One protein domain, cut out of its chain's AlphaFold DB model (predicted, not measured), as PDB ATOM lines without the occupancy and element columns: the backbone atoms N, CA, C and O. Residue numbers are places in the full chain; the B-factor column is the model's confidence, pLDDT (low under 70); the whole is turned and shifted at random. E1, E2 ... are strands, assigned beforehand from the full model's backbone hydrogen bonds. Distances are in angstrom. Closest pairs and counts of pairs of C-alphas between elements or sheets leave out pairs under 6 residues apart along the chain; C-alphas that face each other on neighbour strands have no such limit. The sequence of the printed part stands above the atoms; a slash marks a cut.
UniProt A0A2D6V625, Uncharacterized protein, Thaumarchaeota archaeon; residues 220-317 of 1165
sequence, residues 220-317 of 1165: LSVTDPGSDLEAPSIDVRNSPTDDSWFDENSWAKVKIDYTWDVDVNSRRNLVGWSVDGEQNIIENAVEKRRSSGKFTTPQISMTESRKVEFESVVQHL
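What this domain is: This is residues 220 to 317 of the 1165 residues of an uncharacterized protein of Thaumarchaeota archaeon (UniProt A0A2D6V625). This is a long, narrow structure of strands, partly in two layers: a sheet with the long strands E6 and E10 side by side in its middle is partly face to face with a ribbon in which E3 and E4, nearly end to end, pair with E9 and E8. E4 runs on into E5, which belongs to the first sheet and forms with E6 a hairpin reaching beyond the ribbon at one end. The printed part has 98 residues, no named helix and ten named strands, E1 to E10 in order along the chain; the class is all strand. The first sheet, E1, E5, E6, E7 and E10, is branched and mixed, while the pairs E3 with E9 and E4 with E8 are antiparallel. The whole is compact, with a radius of gyration of the C-alphas of 14.5 A, yet elongated, spanning 48 by 29 by 20 A.

How they stand to each other: E1, residues 220 to 222, is parallel to E10, residues 306 to 317, at 24 degrees, with N 221 and O 306 2.9 A apart. In the long link after E1, residues 233 to 234 pair antiparallel with residues 254 to 255 of E4, residues 254 to 257. E2, residues 245 to 247, pairs with no named strand; its closest C-alpha pair with E9, residues 300 to 302, is Phe 246 and Met 302, 6.5 A apart. E3, residues 250 to 252, is antiparallel to E9, with N 302 and O 250 at 2.9 A, and runs on into E4 at 14 degrees. E4 is antiparallel to E8, residues 294 to 296, with N 295 and O 256 at 2.8 A, and runs on at 19 degrees into E5, residues 259 to 263. E6, residues 266 to 275, forms hairpins with E5 and with E7, residues 278 to 281; N 263 and O 266 are 2.8 A apart, and N 280 and O 273 also 2.8 A. E5, E6 and E7 form a meander, each strand the antiparallel neighbour of the one before. E5 and E7 lie on one side of E6 and E10 on the other side, antiparallel at 157 degrees, with N 271 and O 311 at 2.9 A.

Where its parts are: E1 begins at C-alpha 220, (18.211, -60.213, 41.832). E6 measures 28.7 A from first to last C-alpha and begins at (2.953, -30.942, 36.256). E10, the longest strand, measures 38.6 A and ends at C-alpha 317, (-3.273, -27.790, 40.206). E5 measures 11.1 A, E4 10.7 A and E7 10.0 A; E1, E2, E3, E8 and E9 have 3 residues each.

The domain as a whole: The C-alphas farthest apart, of Glu 248 and Leu 317, are 47.8 A apart. The printed part has no cut. The links E1 to E2 and E7 to E8 are long, with 22 and 12 residues. The mean pLDDT of the printed part is 74.6; it is under 70 at residues 224 to 238, 263 to 264 and 279 to 288.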
ATOM      1  N   LEU A 220      19.223 -61.273  41.930       86.19
ATOM      2  CA  LEU A 220      18.211 -60.213  41.832       86.19
ATOM      3  C   LEU A 220      18.504 -59.291  40.636       86.19
ATOM      4  O   LEU A 220      19.650 -58.921  40.388       86.19
ATOM      5  N   SER A 221      17.461 -58.884  39.914       81.75
ATOM      6  CA  SER A 221      17.538 -57.950  38.786       81.75
ATOM      7  C   SER A 221      16.505 -56.829  38.931       81.75
ATOM      8  O   SER A 221      15.340 -57.089  39.229       81.75
ATOM      9  N   VAL A 222      16.901 -55.576  38.709       78.94
ATOM     10  CA  VAL A 222      16.021 -54.399  38.830       78.94
ATOM     11  C   VAL A 222      15.996 -53.646  37.503       78.94
ATOM     12  O   VAL A 222      17.039 -53.437  36.888       78.94
ATOM     13  N   THR A 223      14.805 -53.238  37.063       72.81
ATOM     14  CA  THR A 223      14.600 -52.466  35.829       72.81
ATOM     15  C   THR A 223      14.191 -51.036  36.176       72.81
ATOM     16  O   THR A 223      13.193 -50.819  36.861       72.81
ATOM     17  N   ASP A 224      14.976 -50.067  35.711       63.62
ATOM     18  CA  ASP A 224      14.786 -48.638  35.976       63.62
ATOM     19  C   ASP A 224      13.705 -48.027  35.049       63.62
ATOM     20  O   ASP A 224      13.783 -48.222  33.831       63.62
ATOM     21  N   PRO A 225      12.697 -47.298  35.575       61.12
ATOM     22  CA  PRO A 225      11.685 -46.622  34.762       61.12
ATOM     23  C   PRO A 225      12.151 -45.321  34.068       61.12
ATOM     24  O   PRO A 225      11.380 -44.783  33.269       61.12
ATOM     25  N   GLY A 226      13.349 -44.782  34.341       58.28
ATOM     26  CA  GLY A 226      13.815 -43.508  33.766       58.28
ATOM     27  C   GLY A 226      15.340 -43.349  33.704       58.28
ATOM     28  O   GLY A 226      15.988 -43.096  34.712       58.28
ATOM     29  N   SER A 227      15.904 -43.381  32.490       52.28
ATOM     30  CA  SER A 227      17.345 -43.524  32.185       52.28
ATOM     31  C   SER A 227      18.318 -42.421  32.647       52.28
ATOM     32  O   SER A 227      19.486 -42.474  32.268       52.28
ATOM     33  N   ASP A 228      17.867 -41.431  33.417       52.81
ATOM     34  CA  ASP A 228      18.651 -40.260  33.844       52.81
ATOM     35  C   ASP A 228      18.549 -39.983  35.367       52.81
ATOM     36  O   ASP A 228      18.930 -38.907  35.835       52.81
ATOM     37  N   LEU A 229      18.035 -40.936  36.158       54.88
ATOM     38  CA  LEU A 229      17.953 -40.854  37.626       54.88
ATOM     39  C   LEU A 229      19.168 -41.498  38.328       54.88
ATOM     40  O   LEU A 229      19.991 -42.174  37.711       54.88
ATOM     41  N   GLU A 230      19.288 -41.298  39.649       55.97
ATOM     42  CA  GLU A 230      20.160 -42.147  40.474       55.97
ATOM     43  C   GLU A 230      19.656 -43.594  40.395       55.97
ATOM     44  O   GLU A 230      18.522 -43.865  40.794       55.97
ATOM     45  N   ALA A 231      20.496 -44.510  39.901       58.12
ATOM     46  CA  ALA A 231      20.125 -45.912  39.713       58.12
ATOM     47  C   ALA A 231      19.526 -46.519  41.004       58.12
ATOM     48  O   ALA A 231      20.063 -46.279  42.095       58.12
ATOM     49  N   PRO A 232      18.430 -47.299  40.909       62.59
ATOM     50  CA  PRO A 232      17.634 -47.714  42.063       62.59
ATOM     51  C   PRO A 232      18.474 -48.488  43.081       62.59
ATOM     52  O   PRO A 232      19.022 -49.551  42.783       62.59
ATOM     53  N   SER A 233      18.574 -47.957  44.302       60.19
ATOM     54  CA  SER A 233      19.449 -48.532  45.320       60.19
ATOM     55  C   SER A 233      18.824 -49.774  45.953       60.19
ATOM     56  O   SER A 233      17.763 -49.735  46.584       60.19
ATOM     57  N   ILE A 234      19.510 -50.900  45.781       64.75
ATOM     58  CA  ILE A 234      19.231 -52.149  46.487       64.75
ATOM     59  C   ILE A 234      19.760 -51.989  47.921       64.75
ATOM     60  O   ILE A 234      20.880 -51.526  48.127       64.75
ATOM     61  N   ASP A 235      18.961 -52.336  48.932       60.81
ATOM     62  CA  ASP A 235      19.395 -52.313  50.336       60.81
ATOM     63  C   ASP A 235      20.139 -53.623  50.645       60.81
ATOM     64  O   ASP A 235      19.531 -54.631  51.006       60.81
ATOM     65  N   VAL A 236      21.458 -53.616  50.421       56.62
ATOM     66  CA  VAL A 236      22.328 -54.804  50.253       56.62
ATOM     67  C   VAL A 236      22.536 -55.642  51.532       56.62
ATOM     68  O   VAL A 236      23.315 -56.587  51.541       56.62
ATOM     69  N   ARG A 237      21.811 -55.363  52.623       54.72
ATOM     70  CA  ARG A 237      22.035 -55.920  53.978       54.72
ATOM     71  C   ARG A 237      22.064 -57.451  54.114       54.72
ATOM     72  O   ARG A 237      22.485 -57.914  55.168       54.72
ATOM     73  N   ASN A 238      21.633 -58.209  53.102       60.53
ATOM     74  CA  ASN A 238      21.656 -59.675  53.095       60.53
ATOM     75  C   ASN A 238      22.291 -60.294  51.825       60.53
ATOM     76  O   ASN A 238      22.096 -61.484  51.594       60.53
ATOM     77  N   SER A 239      23.009 -59.534  50.984       74.50
ATOM     78  CA  SER A 239      23.862 -60.138  49.942       74.50
ATOM     79  C   SER A 239      25.211 -60.475  50.587       74.50
ATOM     80  O   SER A 239      25.934 -59.546  50.946       74.50
ATOM     81  N   PRO A 240      25.587 -61.754  50.776       73.31
ATOM     82  CA  PRO A 240      26.799 -62.112  51.530       73.31
ATOM     83  C   PRO A 240      28.092 -61.960  50.717       73.31
ATOM     84  O   PRO A 240      29.144 -62.404  51.157       73.31
ATOM     85  N   THR A 241      27.980 -61.426  49.500       79.62
ATOM     86  CA  THR A 241      29.019 -61.389  48.459       79.62
ATOM     87  C   THR A 241      29.025 -60.056  47.681       79.62
ATOM     88  O   THR A 241      29.792 -59.906  46.737       79.62
ATOM     89  N   ASP A 242      28.192 -59.085  48.096       76.69
ATOM     90  CA  ASP A 242      28.066 -57.696  47.589       76.69
ATOM     91  C   ASP A 242      27.850 -57.530  46.061       76.69
ATOM     92  O   ASP A 242      27.946 -56.433  45.511       76.69
ATOM     93  N   ASP A 243      27.503 -58.605  45.346       78.50
ATOM     94  CA  ASP A 243      27.442 -58.664  43.876       78.50
ATOM     95  C   ASP A 243      26.023 -58.930  43.318       78.50
ATOM     96  O   ASP A 243      25.844 -59.342  42.169       78.50
ATOM     97  N   SER A 244      24.989 -58.619  44.112       84.06
ATOM     98  CA  SER A 244      23.550 -58.834  43.818       84.06
ATOM     99  C   SER A 244      23.100 -60.300  43.731       84.06
ATOM    100  O   SER A 244      22.004 -60.591  43.231       84.06
ATOM    101  N   TRP A 245      23.907 -61.213  44.269       86.44
ATOM    102  CA  TRP A 245      23.516 -62.584  44.587       86.44
ATOM    103  C   TRP A 245      23.152 -62.711  46.070       86.44
ATOM    104  O   TRP A 245      23.702 -62.025  46.933       86.44
ATOM    105  N   PHE A 246      22.184 -63.569  46.368       88.00
ATOM    106  CA  PHE A 246      21.555 -63.678  47.681       88.00
ATOM    107  C   PHE A 246      21.344 -65.149  48.042       88.00
ATOM    108  O   PHE A 246      20.897 -65.919  47.194       88.00
ATOM    109  N   ASP A 247      21.645 -65.533  49.284       88.50
ATOM    110  CA  ASP A 247      21.495 -66.915  49.760       88.50
ATOM    111  C   ASP A 247      20.036 -67.392  49.689       88.50
ATOM    112  O   ASP A 247      19.095 -66.612  49.867       88.50
ATOM    113  N   GLU A 248      19.839 -68.685  49.455       86.38
ATOM    114  CA  GLU A 248      18.529 -69.326  49.425       86.38
ATOM    115  C   GLU A 248      17.753 -69.101  50.740       86.38
ATOM    116  O   GLU A 248      18.269 -69.285  51.840       86.38
ATOM    117  N   ASN A 249      16.487 -68.689  50.617       82.38
ATOM    118  CA  ASN A 249      15.601 -68.233  51.704       82.38
ATOM    119  C   ASN A 249      15.968 -66.885  52.364       82.38
ATOM    120  O   ASN A 249      15.262 -66.451  53.280       82.38
ATOM    121  N   SER A 250      17.000 -66.175  51.898       85.62
ATOM    122  CA  SER A 250      17.234 -64.777  52.294       85.62
ATOM    123  C   SER A 250      16.240 -63.815  51.611       85.62
ATOM    124  O   SER A 250      15.325 -64.232  50.892       85.62
ATOM    125  N   TRP A 251      16.377 -62.506  51.850       82.56
ATOM    126  CA  TRP A 251      15.497 -61.494  51.259       82.56
ATOM    127  C   TRP A 251      16.220 -60.194  50.899       82.56
ATOM    128  O   TRP A 251      17.184 -59.795  51.553       82.56
ATOM    129  N   ALA A 252      15.686 -59.482  49.908       81.50
ATOM    130  CA  ALA A 252      16.171 -58.176  49.461       81.50
ATOM    131  C   ALA A 252      15.083 -57.087  49.534       81.50
ATOM    132  O   ALA A 252      13.897 -57.380  49.724       81.50
ATOM    133  N   LYS A 253      15.483 -55.816  49.381       82.81
ATOM    134  CA  LYS A 253      14.588 -54.659  49.195       82.81
ATOM    135  C   LYS A 253      15.173 -53.673  48.186       82.81
ATOM    136  O   LYS A 253      16.383 -53.453  48.179       82.81
ATOM    137  N   VAL A 254      14.313 -53.038  47.394       81.88
ATOM    138  CA  VAL A 254      14.681 -52.034  46.380       81.88
ATOM    139  C   VAL A 254      14.082 -50.674  46.752       81.88
ATOM    140  O   VAL A 254      12.979 -50.620  47.304       81.88
ATOM    141  N   LYS A 255      14.801 -49.576  46.480       82.62
ATOM    142  CA  LYS A 255      14.390 -48.199  46.807       82.62
ATOM    143  C   LYS A 255      14.374 -47.288  45.581       82.62
ATOM    144  O   LYS A 255      15.291 -47.323  44.764       82.62
ATOM    145  N   ILE A 256      13.349 -46.441  45.497       79.69
ATOM    146  CA  ILE A 256      13.117 -45.472  44.410       79.69
ATOM    147  C   ILE A 256      12.337 -44.260  44.947       79.69
ATOM    148  O   ILE A 256      11.674 -44.369  45.975       79.69
ATOM    149  N   ASP A 257      12.402 -43.098  44.300       79.81
ATOM    150  CA  ASP A 257      11.635 -41.906  44.696       79.81
ATOM    151  C   ASP A 257      10.140 -42.001  44.306       79.81
ATOM    152  O   ASP A 257       9.794 -42.518  43.248       79.81
ATOM    153  N   TYR A 258       9.227 -41.487  45.144       79.19
ATOM    154  CA  TYR A 258       7.779 -41.447  44.861       79.19
ATOM    155  C   TYR A 258       7.409 -40.434  43.758       79.19
ATOM    156  O   TYR A 258       6.297 -40.479  43.234       79.19
ATOM    157  N   THR A 259       8.289 -39.485  43.425       78.75
ATOM    158  CA  THR A 259       8.030 -38.418  42.441       78.75
ATOM    159  C   THR A 259       9.291 -38.048  41.675       78.75
ATOM    160  O   THR A 259      10.325 -37.787  42.289       78.75
ATOM    161  N   TRP A 260       9.170 -37.935  40.357       80.50
ATOM    162  CA  TRP A 260      10.202 -37.437  39.445       80.50
ATOM    163  C   TRP A 260       9.556 -36.540  38.371       80.50
ATOM    164  O   TRP A 260       8.364 -36.239  38.464       80.50
ATOM    165  N   ASP A 261      10.332 -36.048  37.400       71.62
ATOM    166  CA  ASP A 261       9.871 -35.159  36.316       71.62
ATOM    167  C   ASP A 261       8.990 -33.984  36.814       71.62
ATOM    168  O   ASP A 261       7.869 -33.787  36.344       71.62
ATOM    169  N   VAL A 262       9.460 -33.242  37.827       74.19
ATOM    170  CA  VAL A 262       8.683 -32.180  38.498       74.19
ATOM    171  C   VAL A 262       8.869 -30.825  37.809       74.19
ATOM    172  O   VAL A 262       9.980 -30.304  37.730       74.19
ATOM    173  N   ASP A 263       7.758 -30.230  37.388       68.25
ATOM    174  CA  ASP A 263       7.667 -28.982  36.633       68.25
ATOM    175  C   ASP A 263       6.597 -28.048  37.241       68.25
ATOM    176  O   ASP A 263       5.738 -28.472  38.016       68.25
ATOM    177  N   VAL A 264       6.595 -26.757  36.884       69.81
ATOM    178  CA  VAL A 264       5.756 -25.740  37.576       69.81
ATOM    179  C   VAL A 264       4.237 -25.957  37.487       69.81
ATOM    180  O   VAL A 264       3.503 -25.373  38.278       69.81
ATOM    181  N   ASN A 265       3.760 -26.775  36.541       74.50
ATOM    182  CA  ASN A 265       2.340 -27.105  36.341       74.50
ATOM    183  C   ASN A 265       2.081 -28.622  36.178       74.50
ATOM    184  O   ASN A 265       0.958 -29.012  35.841       74.50
ATOM    185  N   SER A 266       3.090 -29.481  36.385       79.62
ATOM    186  CA  SER A 266       2.953 -30.942  36.256       79.62
ATOM    187  C   SER A 266       4.080 -31.714  36.941       79.62
ATOM    188  O   SER A 266       5.208 -31.245  36.961       79.62
ATOM    189  N   ARG A 267       3.810 -32.928  37.437       82.69
ATOM    190  CA  ARG A 267       4.834 -33.859  37.961       82.69
ATOM    191  C   ARG A 267       4.505 -35.314  37.638       82.69
ATOM    192  O   ARG A 267       3.324 -35.609  37.443       82.69
ATOM    193  N   ARG A 268       5.496 -36.218  37.660       79.12
ATOM    194  CA  ARG A 268       5.250 -37.670  37.744       79.12
ATOM    195  C   ARG A 268       5.160 -38.156  39.185       79.12
ATOM    196  O   ARG A 268       5.843 -37.646  40.072       79.12
ATOM    197  N   ASN A 269       4.349 -39.188  39.399       86.19
ATOM    198  CA  ASN A 269       4.162 -39.840  40.691       86.19
ATOM    199  C   ASN A 269       4.110 -41.368  40.540       86.19
ATOM    200  O   ASN A 269       3.484 -41.867  39.605       86.19
ATOM    201  N   LEU A 270       4.764 -42.092  41.452       84.31
ATOM    202  CA  LEU A 270       4.777 -43.555  41.530       84.31
ATOM    203  C   LEU A 270       3.366 -44.086  41.839       84.31
ATOM    204  O   LEU A 270       2.737 -43.636  42.799       84.31
ATOM    205  N   VAL A 271       2.889 -45.057  41.055       78.44
ATOM    206  CA  VAL A 271       1.564 -45.691  41.245       78.44
ATOM    207  C   VAL A 271       1.621 -47.202  41.442       78.44
ATOM    208  O   VAL A 271       0.670 -47.779  41.966       78.44
ATOM    209  N   GLY A 272       2.722 -47.851  41.065       80.19
ATOM    210  CA  GLY A 272       2.836 -49.304  41.116       80.19
ATOM    211  C   GLY A 272       4.266 -49.807  40.971       80.19
ATOM    212  O   GLY A 272       5.193 -49.050  40.676       80.19
ATOM    213  N   TRP A 273       4.427 -51.103  41.206       85.19
ATOM    214  CA  TRP A 273       5.659 -51.869  41.029       85.19
ATOM    215  C   TRP A 273       5.310 -53.339  40.768       85.19
ATOM    216  O   TRP A 273       4.171 -53.747  40.999       85.19
ATOM    217  N   SER A 274       6.251 -54.147  40.286       81.62
ATOM    218  CA  SER A 274       6.032 -55.583  40.066       81.62
ATOM    219  C   SER A 274       7.208 -56.437  40.539       81.62
ATOM    220  O   SER A 274       8.343 -55.959  40.620       81.62
ATOM    221  N   VAL A 275       6.923 -57.709  40.830       84.88
ATOM    222  CA  VAL A 275       7.927 -58.777  40.966       84.88
ATOM    223  C   VAL A 275       7.585 -59.861  39.955       84.88
ATOM    224  O   VAL A 275       6.443 -60.307  39.907       84.88
ATOM    225  N   ASP A 276       8.539 -60.231  39.102       83.19
ATOM    226  CA  ASP A 276       8.402 -61.257  38.051       83.19
ATOM    227  C   ASP A 276       7.187 -61.069  37.106       83.19
ATOM    228  O   ASP A 276       6.756 -61.992  36.416       83.19
ATOM    229  N   GLY A 277       6.657 -59.840  37.035       75.25
ATOM    230  CA  GLY A 277       5.473 -59.458  36.257       75.25
ATOM    231  C   GLY A 277       4.156 -59.375  37.048       75.25
ATOM    232  O   GLY A 277       3.150 -58.951  36.481       75.25
ATOM    233  N   GLU A 278       4.129 -59.722  38.338       78.31
ATOM    234  CA  GLU A 278       2.939 -59.584  39.190       78.31
ATOM    235  C   GLU A 278       2.804 -58.144  39.729       78.31
ATOM    236  O   GLU A 278       3.590 -57.686  40.564       78.31
ATOM    237  N   GLN A 279       1.816 -57.403  39.213       69.00
ATOM    238  CA  GLN A 279       1.600 -55.983  39.520       69.00
ATOM    239  C   GLN A 279       1.058 -55.743  40.937       69.00
ATOM    240  O   GLN A 279       0.041 -56.298  41.347       69.00
ATOM    241  N   ASN A 280       1.689 -54.805  41.641       67.06
ATOM    242  CA  ASN A 280       1.323 -54.315  42.963       67.06
ATOM    243  C   ASN A 280       1.048 -52.800  42.889       67.06
ATOM    244  O   ASN A 280       1.967 -51.993  42.739       67.06
ATOM    245  N   ILE A 281      -0.227 -52.408  42.993       60.03
ATOM    246  CA  ILE A 281      -0.691 -51.015  42.847       60.03
ATOM    247  C   ILE A 281      -0.744 -50.323  44.222       60.03
ATOM    248  O   ILE A 281      -1.319 -50.859  45.170       60.03
ATOM    249  N   ILE A 282      -0.210 -49.102  44.323       61.56
ATOM    250  CA  ILE A 282      -0.032 -48.319  45.570       61.56
ATOM    251  C   ILE A 282      -1.351 -47.648  46.039       61.56
ATOM    252  O   ILE A 282      -1.375 -46.807  46.928       61.56
ATOM    253  N   GLU A 283      -2.499 -48.028  45.475       53.78
ATOM    254  CA  GLU A 283      -3.797 -47.396  45.772       53.78
ATOM    255  C   GLU A 283      -4.668 -48.175  46.773       53.78
ATOM    256  O   GLU A 283      -5.770 -47.739  47.100       53.78
ATOM    257  N   ASN A 284      -4.174 -49.291  47.330       44.31
ATOM    258  CA  ASN A 284      -4.888 -50.071  48.349       44.31
ATOM    259  C   ASN A 284      -4.219 -50.049  49.742       44.31
ATOM    260  O   ASN A 284      -3.388 -50.883  50.095       44.31
ATOM    261  N   ALA A 285      -4.717 -49.127  50.567       43.25
ATOM    262  CA  ALA A 285      -4.840 -49.193  52.031       43.25
ATOM    263  C   ALA A 285      -3.597 -49.232  52.955       43.25
ATOM    264  O   ALA A 285      -3.770 -48.875  54.119       43.25
ATOM    265  N   VAL A 286      -2.386 -49.613  52.521       47.00
ATOM    266  CA  VAL A 286      -1.210 -49.692  53.433       47.00
ATOM    267  C   VAL A 286      -0.234 -48.520  53.280       47.00
ATOM    268  O   VAL A 286       0.191 -47.948  54.282       47.00
ATOM    269  N   GLU A 287       0.071 -48.095  52.054       55.22
ATOM    270  CA  GLU A 287       0.824 -46.862  51.797       55.22
ATOM    271  C   GLU A 287       0.020 -45.938  50.882       55.22
ATOM    272  O   GLU A 287      -0.287 -46.305  49.756       55.22
ATOM    273  N   LYS A 288      -0.306 -44.723  51.345       59.53
ATOM    274  CA  LYS A 288      -0.837 -43.683  50.452       59.53
ATOM    275  C   LYS A 288       0.273 -43.189  49.516       59.53
ATOM    276  O   LYS A 288       1.399 -42.958  49.969       59.53
ATOM    277  N   ARG A 289      -0.074 -42.944  48.247       71.81
ATOM    278  CA  ARG A 289       0.757 -42.200  47.284       71.81
ATOM    279  C   ARG A 289       1.198 -40.863  47.899       71.81
ATOM    280  O   ARG A 289       0.409 -40.181  48.551       71.81
ATOM    281  N   ARG A 290       2.473 -40.498  47.728       76.12
ATOM    282  CA  ARG A 290       3.084 -39.313  48.363       76.12
ATOM    283  C   ARG A 290       3.572 -38.313  47.328       76.12
ATOM    284  O   ARG A 290       4.040 -38.709  46.268       76.12
ATOM    285  N   SER A 291       3.536 -37.030  47.674       74.06
ATOM    286  CA  SER A 291       4.075 -35.931  46.862       74.06
ATOM    287  C   SER A 291       5.604 -35.770  46.943       74.06
ATOM    288  O   SER A 291       6.150 -34.894  46.278       74.06
ATOM    289  N   SER A 292       6.298 -36.568  47.772       73.44
ATOM    290  CA  SER A 292       7.769 -36.616  47.887       73.44
ATOM    291  C   SER A 292       8.255 -37.812  48.735       73.44
ATOM    292  O   SER A 292       7.462 -38.463  49.422       73.44
ATOM    293  N   GLY A 293       9.571 -38.074  48.721       78.62
ATOM    294  CA  GLY A 293      10.258 -39.112  49.513       78.62
ATOM    295  C   GLY A 293      10.594 -40.377  48.714       78.62
ATOM    296  O   GLY A 293      10.240 -40.463  47.543       78.62
ATOM    297  N   LYS A 294      11.234 -41.376  49.348       79.81
ATOM    298  CA  LYS A 294      11.536 -42.681  48.723       79.81
ATOM    299  C   LYS A 294      10.574 -43.785  49.171       79.81
ATOM    300  O   LYS A 294      10.355 -43.970  50.368       79.81
ATOM    301  N   PHE A 295      10.051 -44.525  48.198       80.50
ATOM    302  CA  PHE A 295       9.413 -45.826  48.367       80.50
ATOM    303  C   PHE A 295      10.477 -46.891  48.670       80.50
ATOM    304  O   PHE A 295      11.644 -46.767  48.287       80.50
ATOM    305  N   THR A 296      10.092 -47.950  49.377       80.06
ATOM    306  CA  THR A 296      10.926 -49.137  49.608       80.06
ATOM    307  C   THR A 296      10.043 -50.365  49.460       80.06
ATOM    308  O   THR A 296       9.002 -50.434  50.109       80.06
ATOM    309  N   THR A 297      10.449 -51.346  48.656       80.06
ATOM    310  CA  THR A 297       9.652 -52.569  48.497       80.06
ATOM    311  C   THR A 297       9.497 -53.326  49.830       80.06
ATOM    312  O   THR A 297      10.375 -53.272  50.706       80.06
ATOM    313  N   PRO A 298       8.420 -54.119  49.984       79.44
ATOM    314  CA  PRO A 298       8.398 -55.275  50.875       79.44
ATOM    315  C   PRO A 298       9.623 -56.189  50.691       79.44
ATOM    316  O   PRO A 298      10.396 -56.051  49.740       79.44
ATOM    317  N   GLN A 299       9.811 -57.122  51.626       81.75
ATOM    318  CA  GLN A 299      10.881 -58.120  51.544       81.75
ATOM    319  C   GLN A 299      10.621 -59.060  50.360       81.75
ATOM    320  O   GLN A 299       9.583 -59.717  50.312       81.75
ATOM    321  N   ILE A 300      11.556 -59.104  49.414       84.38
ATOM    322  CA  ILE A 300      11.515 -59.992  48.249       84.38
ATOM    323  C   ILE A 300      12.294 -61.255  48.615       84.38
ATOM    324  O   ILE A 300      13.504 -61.172  48.819       84.38
ATOM    325  N   SER A 301      11.610 -62.396  48.734       83.00
ATOM    326  CA  SER A 301      12.229 -63.670  49.127       83.00
ATOM    327  C   SER A 301      13.008 -64.316  47.980       83.00
ATOM    328  O   SER A 301      12.476 -64.531  46.884       83.00
ATOM    329  N   MET A 302      14.256 -64.680  48.267       86.62
ATOM    330  CA  MET A 302      15.210 -65.256  47.320       86.62
ATOM    331  C   MET A 302      15.165 -66.788  47.397       86.62
ATOM    332  O   MET A 302      16.031 -67.442  47.970       86.62
ATOM    333  N   THR A 303      14.087 -67.356  46.856       82.19
ATOM    334  CA  THR A 303      13.878 -68.809  46.667       82.19
ATOM    335  C   THR A 303      14.088 -69.253  45.214       82.19
ATOM    336  O   THR A 303      13.994 -70.433  44.898       82.19
ATOM    337  N   GLU A 304      14.277 -68.282  44.325       86.12
ATOM    338  CA  GLU A 304      14.599 -68.387  42.902       86.12
ATOM    339  C   GLU A 304      15.136 -67.009  42.459       86.12
ATOM    340  O   GLU A 304      15.131 -66.054  43.246       86.12
ATOM    341  N   SER A 305      15.616 -66.878  41.222       87.06
ATOM    342  CA  SER A 305      16.007 -65.581  40.649       87.06
ATOM    343  C   SER A 305      14.800 -64.646  40.507       87.06
ATOM    344  O   SER A 305      13.759 -65.076  40.014       87.06
ATOM    345  N   ARG A 306      14.943 -63.366  40.881       86.62
ATOM    346  CA  ARG A 306      13.837 -62.384  40.935       86.62
ATOM    347  C   ARG A 306      14.091 -61.157  40.060       86.62
ATOM    348  O   ARG A 306      15.216 -60.656  39.998       86.62
ATOM    349  N   LYS A 307      13.036 -60.607  39.451       84.88
ATOM    350  CA  LYS A 307      13.047 -59.359  38.671       84.88
ATOM    351  C   LYS A 307      12.059 -58.325  39.230       84.88
ATOM    352  O   LYS A 307      10.917 -58.670  39.507       84.88
ATOM    353  N   VAL A 308      12.468 -57.055  39.328       84.31
ATOM    354  CA  VAL A 308      11.648 -55.930  39.834       84.31
ATOM    355  C   VAL A 308      11.481 -54.819  38.786       84.31
ATOM    356  O   VAL A 308      12.445 -54.483  38.092       84.31
ATOM    357  N   GLU A 309      10.282 -54.229  38.691       82.12
ATOM    358  CA  GLU A 309       9.927 -53.107  37.791       82.12
ATOM    359  C   GLU A 309       9.013 -52.071  38.504       82.12
ATOM    360  O   GLU A 309       8.427 -52.386  39.540       82.12
ATOM    361  N   PHE A 310       8.877 -50.838  37.979       82.19
ATOM    362  CA  PHE A 310       8.159 -49.704  38.616       82.19
ATOM    363  C   PHE A 310       7.283 -48.882  37.633       82.19
ATOM    364  O   PHE A 310       7.618 -48.769  36.455       82.19
ATOM    365  N   GLU A 311       6.185 -48.262  38.107       78.06
ATOM    366  CA  GLU A 311       5.128 -47.618  37.280       78.06
ATOM    367  C   GLU A 311       4.711 -46.198  37.757       78.06
ATOM    368  O   GLU A 311       4.750 -45.911  38.955       78.06
ATOM    369  N   SER A 312       4.263 -45.294  36.855       78.25
ATOM    370  CA  SER A 312       3.942 -43.876  37.190       78.25
ATOM    371  C   SER A 312       2.795 -43.194  36.407       78.25
ATOM    372  O   SER A 312       2.461 -43.602  35.295       78.25
ATOM    373  N   VAL A 313       2.246 -42.098  36.968       79.88
ATOM    374  CA  VAL A 313       1.177 -41.219  36.409       79.88
ATOM    375  C   VAL A 313       1.546 -39.715  36.487       79.88
ATOM    376  O   VAL A 313       2.595 -39.389  37.039       79.88
ATOM    377  N   VAL A 314       0.723 -38.800  35.939       78.38
ATOM    378  CA  VAL A 314       0.953 -37.328  35.842       78.38
ATOM    379  C   VAL A 314      -0.176 -36.501  36.511       78.38
ATOM    380  O   VAL A 314      -1.323 -36.946  36.505       78.38
ATOM    381  N   GLN A 315       0.130 -35.314  37.076       82.25
ATOM    382  CA  GLN A 315      -0.787 -34.491  37.919       82.25
ATOM    383  C   GLN A 315      -0.834 -32.959  37.603       82.25
ATOM    384  O   GLN A 315       0.127 -32.444  37.037       82.25
ATOM    385  N   HIS A 316      -1.888 -32.219  38.031       78.88
ATOM    386  CA  HIS A 316      -2.184 -30.769  37.793       78.88
ATOM    387  C   HIS A 316      -2.922 -30.026  38.973       78.88
ATOM    388  O   HIS A 316      -3.481 -30.689  39.835       78.88
ATOM    389  N   LEU A 317      -2.967 -28.669  39.017       77.94
ATOM    390  CA  LEU A 317      -3.273 -27.790  40.206       77.94
ATOM    391  C   LEU A 317      -4.653 -27.019  40.215       77.94
ATOM    392  O   LEU A 317      -5.134 -26.718  39.123       77.94
TER     393      LEU A 317